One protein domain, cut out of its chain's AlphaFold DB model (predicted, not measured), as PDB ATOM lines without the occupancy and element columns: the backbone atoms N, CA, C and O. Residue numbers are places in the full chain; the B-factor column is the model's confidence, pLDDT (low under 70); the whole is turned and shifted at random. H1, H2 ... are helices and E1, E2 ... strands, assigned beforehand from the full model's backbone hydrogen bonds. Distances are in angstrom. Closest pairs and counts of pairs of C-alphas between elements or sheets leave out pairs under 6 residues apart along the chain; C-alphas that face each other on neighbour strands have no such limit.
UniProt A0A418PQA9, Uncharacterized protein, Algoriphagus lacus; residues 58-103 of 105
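Overview. This is residues 58 to 103 of the 105 residues of an uncharacterized protein of Algoriphagus lacus (UniProt A0A418PQA9). The larger hairpin, E3 and E4, rises from the last end of the single helix H1, and a smaller hairpin, E1 and E2, rises from near its first end to the same side, so that the three parts make an open, flat U with H1 as its base. The two hairpins are apart, and the middle of the U is empty. The printed part has 46 residues with one named helix and four named strands, in the order E1, E2, H1, E3, E4; each hairpin is a sheet of two antiparallel strands, and the class is mixed, helices and strands. The whole is loose, with a radius of gyration of the C-alphas of 12.9 A and spans of 34 by 29 by 13 A.

Along the chain. E3, the longest strand by residues, is residues 88 to 94 and measures 17.3 A from first to last C-alpha. E4 is residues 97 to 102, 16.7 A, and ends with C-alpha 102 at (26.304, 39.269, -23.880). H1 is residues 74 to 86, 18.4 A, from C-alpha 74 at (6.877, 37.482, -33.728) to C-alpha 86 at (20.736, 32.277, -22.735). E2 is residues 66 to 70, 11.2 A. E1 is residues 58 to 60, 6.4 A, and begins with C-alpha 58 at (7.694, 47.524, -27.533).

Arrangement. E3 and E4 form a hairpin, antiparallel with 156 degrees between their directions. N 91 and O 99 are 2.8 A apart and N 99 and O 92 are 2.8 A apart, both within hydrogen-bond range. The closest C-alphas of H1 and E4 are those of Thr 84 and Val 102, 7.1 A apart. In H1 every O i to N i+4 pair is within hydrogen-bond range. The closest C-alphas of E2 and H1 are those of Phe 70 and Val 77, 7.4 A apart. E1 and E2 form the other hairpin, antiparallel with 162 degrees between their directions; N 59 and O 68 are within hydrogen-bond range at 2.8 A. E1 is apart from H1, and both E1 and E2 are apart from E3 and E4.

Size, cuts and confidence. The two C-alphas farthest apart in the domain are those of Asn 73 and Asn 95, at 35.2 A, and the C-alphas of Thr 58 and Val 103, the first and last printed, are 24.4 A apart. Residues 72 to 77, of which 74 to 77 belong to H1, stand free. The four links, E1 to E2, E2 to H1, H1 to E3 and E3 to E4, are tight. The printed part has no cut. The mean pLDDT of the printed part is 91.8, and no printed residue is under 70.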
ATOM      1  N   THR A  58       7.320  46.195 -28.034       92.44
ATOM      2  CA  THR A  58       7.694  47.524 -27.533       92.44
ATOM      3  C   THR A  58       8.118  47.398 -26.078       92.44
ATOM      4  O   THR A  58       7.354  46.909 -25.244       92.44
ATOM      5  N   LEU A  59       9.335  47.833 -25.764       91.19
ATOM      6  CA  LEU A  59       9.829  47.926 -24.397       91.19
ATOM      7  C   LEU A  59       9.549  49.329 -23.860       91.19
ATOM      8  O   LEU A  59       9.951  50.317 -24.472       91.19
ATOM      9  N   VAL A  60       8.902  49.413 -22.698       93.56
ATOM     10  CA  VAL A  60       8.580  50.679 -22.031       93.56
ATOM     11  C   VAL A  60       9.187  50.748 -20.633       93.56
ATOM     12  O   VAL A  60       9.374  49.723 -19.974       93.56
ATOM     13  N   ASP A  61       9.495  51.957 -20.170       92.44
ATOM     14  CA  ASP A  61       9.919  52.189 -18.789       92.44
ATOM     15  C   ASP A  61       8.722  52.285 -17.822       92.44
ATOM     16  O   ASP A  61       7.553  52.247 -18.211       92.44
ATOM     17  N   LYS A  62       9.012  52.459 -16.525       92.94
ATOM     18  CA  LYS A  62       7.991  52.624 -15.473       92.94
ATOM     19  C   LYS A  62       7.058  53.831 -15.666       92.94
ATOM     20  O   LYS A  62       6.032  53.907 -15.001       92.94
ATOM     21  N   ASN A  63       7.434  54.782 -16.518       97.38
ATOM     22  CA  ASN A  63       6.662  55.977 -16.847       97.38
ATOM     23  C   ASN A  63       5.977  55.843 -18.222       97.38
ATOM     24  O   ASN A  63       5.535  56.850 -18.771       97.38
ATOM     25  N   LEU A  64       5.912  54.626 -18.783       93.62
ATOM     26  CA  LEU A  64       5.329  54.313 -20.093       93.62
ATOM     27  C   LEU A  64       6.035  54.990 -21.277       93.62
ATOM     28  O   LEU A  64       5.455  55.135 -22.353       93.62
ATOM     29  N   ARG A  65       7.295  55.395 -21.103       97.12
ATOM     30  CA  ARG A  65       8.099  55.921 -22.209       97.12
ATOM     31  C   ARG A  65       8.702  54.760 -22.981       97.12
ATOM     32  O   ARG A  65       9.236  53.836 -22.370       97.12
ATOM     33  N   ILE A  66       8.638  54.827 -24.307       94.81
ATOM     34  CA  ILE A  66       9.246  53.834 -25.196       94.81
ATOM     35  C   ILE A  66      10.769  53.881 -25.020       94.81
ATOM     36  O   ILE A  66      11.384  54.939 -25.138       94.81
ATOM     37  N   VAL A  67      11.358  52.729 -24.707       95.62
ATOM     38  CA  VAL A  67      12.804  52.527 -24.524       95.62
ATOM     39  C   VAL A  67      13.409  51.850 -25.751       95.62
ATOM     40  O   VAL A  67      14.523  52.186 -26.143       95.62
ATOM     41  N   ALA A  68      12.683  50.903 -26.352       91.19
ATOM     42  CA  ALA A  68      13.093  50.197 -27.563       91.19
ATOM     43  C   ALA A  68      11.881  49.609 -28.302       91.19
ATOM     44  O   ALA A  68      10.883  49.242 -27.676       91.19
ATOM     45  N   GLU A  69      12.002  49.467 -29.619       93.12
ATOM     46  CA  GLU A  69      11.009  48.854 -30.506       93.12
ATOM     47  C   GLU A  69      11.689  47.766 -31.341       93.12
ATOM     48  O   GLU A  69      12.793  47.960 -31.850       93.12
ATOM     49  N   PHE A  70      11.033  46.612 -31.465       90.88
ATOM     50  CA  PHE A  70      11.529  45.462 -32.218       90.88
ATOM     51  C   PHE A  70      10.533  45.114 -33.317       90.88
ATOM     52  O   PHE A  70       9.340  44.966 -33.048       90.88
ATOM     53  N   TYR A  71      11.033  44.954 -34.539       92.19
ATOM     54  CA  TYR A  71      10.245  44.698 -35.745       92.19
ATOM     55  C   TYR A  71      10.566  43.315 -36.319       92.19
ATOM     56  O   TYR A  71      11.632  42.759 -36.054       92.19
ATOM     57  N   GLY A  72       9.650  42.772 -37.120       89.44
ATOM     58  CA  GLY A  72       9.810  41.479 -37.789       89.44
ATOM     59  C   GLY A  72       8.872  40.395 -37.259       89.44
ATOM     60  O   GLY A  72       7.954  40.658 -36.482       89.44
ATOM     61  N   ASN A  73       9.072  39.151 -37.700       90.94
ATOM     62  CA  ASN A  73       8.174  38.051 -37.357       90.94
ATOM     63  C   ASN A  73       8.153  37.788 -35.830       90.94
ATOM     64  O   ASN A  73       9.219  37.585 -35.245       90.94
ATOM     65  N   PRO A  74       6.975  37.711 -35.175       89.19
ATOM     66  CA  PRO A  74       6.877  37.482 -33.728       89.19
ATOM     67  C   PRO A  74       7.624  36.255 -33.211       89.19
ATOM     68  O   PRO A  74       8.264  36.320 -32.160       89.19
ATOM     69  N   SER A  75       7.575  35.144 -33.944       91.00
ATOM     70  CA  SER A  75       8.255  33.909 -33.555       91.00
ATOM     71  C   SER A  75       9.773  34.059 -33.624       91.00
ATOM     72  O   SER A  75      10.482  33.548 -32.760       91.00
ATOM     73  N   GLU A  76      10.273  34.787 -34.623       92.38
ATOM     74  CA  GLU A  76      11.701  35.032 -34.805       92.38
ATOM     75  C   GLU A  76      12.248  35.999 -33.754       92.38
ATOM     76  O   GLU A  76      13.239  35.687 -33.095       92.38
ATOM     77  N   VAL A  77      11.565  37.128 -33.535       91.25
ATOM     78  CA  VAL A  77      11.946  38.115 -32.513       91.25
ATOM     79  C   VAL A  77      11.981  37.455 -31.134       91.25
ATOM     80  O   VAL A  77      12.955  37.606 -30.396       91.25
ATOM     81  N   LYS A  78      10.959  36.657 -30.798       89.62
ATOM     82  CA  LYS A  78      10.932  35.895 -29.545       89.62
ATOM     83  C   LYS A  78      12.121  34.938 -29.434       89.62
ATOM     84  O   LYS A  78      12.787  34.917 -28.403       89.62
ATOM     85  N   HIS A  79      12.396  34.171 -30.488       92.31
ATOM     86  CA  HIS A  79      13.502  33.218 -30.494       92.31
ATOM     87  C   HIS A  79      14.864  33.905 -30.310       92.31
ATOM     88  O   HIS A  79      15.697  33.422 -29.542       92.31
ATOM     89  N   GLN A  80      15.083  35.051 -30.962       90.44
ATOM     90  CA  GLN A  80      16.304  35.842 -30.796       90.44
ATOM     91  C   GLN A  80      16.456  36.334 -29.355       90.44
ATOM     92  O   GLN A  80      17.521  36.159 -28.773       90.44
ATOM     93  N   PHE A  81      15.390  36.859 -28.747       89.12
ATOM     94  CA  PHE A  81      15.405  37.267 -27.341       89.12
ATOM     95  C   PHE A  81      15.782  36.122 -26.399       89.12
ATOM     96  O   PHE A  81      16.662  36.286 -25.555       89.12
ATOM     97  N   GLU A  82      15.140  34.960 -26.547       90.50
ATOM     98  CA  GLU A  82      15.426  33.780 -25.725       90.50
ATOM     99  C   GLU A  82      16.886  33.342 -25.874       90.50
ATOM    100  O   GLU A  82      17.573  33.121 -24.875       90.50
ATOM    101  N   LYS A  83      17.389  33.291 -27.111       91.50
ATOM    102  CA  LYS A  83      18.781  32.943 -27.404       91.50
ATOM    103  C   LYS A  83      19.761  33.953 -26.805       91.50
ATOM    104  O   LYS A  83      20.723  33.552 -26.157       91.50
ATOM    105  N   THR A  84      19.513  35.251 -26.973       89.31
ATOM    106  CA  THR A  84      20.365  36.310 -26.417       89.31
ATOM    107  C   THR A  84      20.411  36.242 -24.893       89.31
ATOM    108  O   THR A  84      21.489  36.355 -24.319       89.31
ATOM    109  N   PHE A  85      19.279  35.997 -24.226       87.81
ATOM    110  CA  PHE A  85      19.252  35.834 -22.771       87.81
ATOM    111  C   PHE A  85      19.991  34.581 -22.292       87.81
ATOM    112  O   PHE A  85      20.615  34.625 -21.236       87.81
ATOM    113  N   GLN A  86      19.957  33.483 -23.051       89.88
ATOM    114  CA  GLN A  86      20.736  32.277 -22.735       89.88
ATOM    115  C   GLN A  86      22.249  32.500 -22.853       89.88
ATOM    116  O   GLN A  86      23.014  31.852 -22.148       89.88
ATOM    117  N   GLN A  87      22.674  33.403 -23.737       90.94
ATOM    118  CA  GLN A  87      24.080  33.771 -23.940       90.94
ATOM    119  C   GLN A  87      24.542  34.909 -23.019       90.94
ATOM    120  O   GLN A  87      25.711  35.292 -23.047       90.94
ATOM    121  N   ALA A  88      23.631  35.492 -22.242       91.56
ATOM    122  CA  ALA A  88      23.943  36.609 -21.376       91.56
ATOM    123  C   ALA A  88      24.461  36.116 -20.020       91.56
ATOM    124  O   ALA A  88      23.837  35.296 -19.348       91.56
ATOM    125  N   GLU A  89      25.578  36.678 -19.580       92.94
ATOM    126  CA  GLU A  89      26.147  36.432 -18.262       92.94
ATOM    127  C   GLU A  89      25.763  37.558 -17.297       92.94
ATOM    128  O   GLU A  89      25.691  38.733 -17.670       92.94
ATOM    129  N   LEU A  90      25.494  37.213 -16.035       92.94
ATOM    130  CA  LEU A  90      25.227  38.202 -14.992       92.94
ATOM    131  C   LEU A  90      26.533  38.926 -14.637       92.94
ATOM    132  O   LEU A  90      27.424  38.336 -14.033       92.94
ATOM    133  N   LEU A  91      26.609  40.217 -14.952       93.62
ATOM    134  CA  LEU A  91      27.764  41.060 -14.652       93.62
ATOM    135  C   LEU A  91      27.724  41.593 -13.213       93.62
ATOM    136  O   LEU A  91      28.738  41.612 -12.522       93.62
ATOM    137  N   ALA A  92      26.555  42.055 -12.758       93.62
ATOM    138  CA  ALA A  92      26.393  42.640 -11.427       93.62
ATOM    139  C   ALA A  92      24.938  42.592 -10.944       93.62
ATOM    140  O   ALA A  92      24.002  42.617 -11.745       93.62
ATOM    141  N   LYS A  93      24.743  42.581  -9.618       96.44
ATOM    142  CA  LYS A  93      23.424  42.679  -8.981       96.44
ATOM    143  C   LYS A  93      23.465  43.604  -7.764       96.44
ATOM    144  O   LYS A  93      24.283  43.406  -6.873       96.44
ATOM    145  N   HIS A  94      22.563  44.580  -7.703       94.44
ATOM    146  CA  HIS A  94      22.439  45.515  -6.580       94.44
ATOM    147  C   HIS A  94      21.003  46.044  -6.478       94.44
ATOM    148  O   HIS A  94      20.418  46.401  -7.493       94.44
ATOM    149  N   ASN A  95      20.421  46.098  -5.275       91.75
ATOM    150  CA  ASN A  95      19.072  46.641  -5.025       91.75
ATOM    151  C   ASN A  95      18.002  46.192  -6.044       91.75
ATOM    152  O   ASN A  95      17.335  47.016  -6.666       91.75
ATOM    153  N   ASN A  96      17.854  44.878  -6.235       89.25
ATOM    154  CA  ASN A  96      16.928  44.254  -7.197       89.25
ATOM    155  C   ASN A  96      17.166  44.598  -8.678       89.25
ATOM    156  O   ASN A  96      16.357  44.228  -9.526       89.25
ATOM    157  N   GLN A  97      18.278  45.245  -9.010       90.38
ATOM    158  CA  GLN A  97      18.715  45.460 -10.382       90.38
ATOM    159  C   GLN A  97      19.776  44.423 -10.730       90.38
ATOM    160  O   GLN A  97      20.708  44.204  -9.954       90.38
ATOM    161  N   SER A  98      19.622  43.794 -11.892       92.38
ATOM    162  CA  SER A  98      20.588  42.856 -12.458       92.38
ATOM    163  C   SER A  98      21.092  43.424 -13.778       92.38
ATOM    164  O   SER A  98      20.293  43.815 -14.627       92.38
ATOM    165  N   ILE A  99      22.409  43.470 -13.940       91.31
ATOM    166  CA  ILE A  99      23.072  43.880 -15.175       91.31
ATOM    167  C   ILE A  99      23.595  42.613 -15.836       91.31
ATOM    168  O   ILE A  99      24.368  41.878 -15.223       91.31
ATOM    169  N   TYR A 100      23.173  42.373 -17.072       91.31
ATOM    170  CA  TYR A 100      23.613  41.246 -17.884       91.31
ATOM    171  C   TYR A 100      24.476  41.745 -19.040       91.31
ATOM    172  O   TYR A 100      24.243  42.840 -19.556       91.31
ATOM    173  N   VAL A 101      25.455  40.947 -19.451       93.06
ATOM    174  CA  VAL A 101      26.315  41.223 -20.604       93.06
ATOM    175  C   VAL A 101      26.287  40.036 -21.554       93.06
ATOM    176  O   VAL A 101      26.380  38.891 -21.126       93.06
ATOM    177  N   VAL A 102      26.149  40.301 -22.851       89.69
ATOM    178  CA  VAL A 102      26.304  39.269 -23.880       89.69
ATOM    179  C   VAL A 102      27.792  39.156 -24.183       89.69
ATOM    180  O   VAL A 102      28.380  40.072 -24.758       89.69
ATOM    181  N   VAL A 103      28.409  38.062 -23.747       82.69
ATOM    182  CA  VAL A 103      29.830  37.797 -23.987       82.69
ATOM    183  C   VAL A 103      29.937  37.066 -25.317       82.69
ATOM    184  O   VAL A 103      29.519  35.920 -25.442       82.69
TER     185      VAL A 103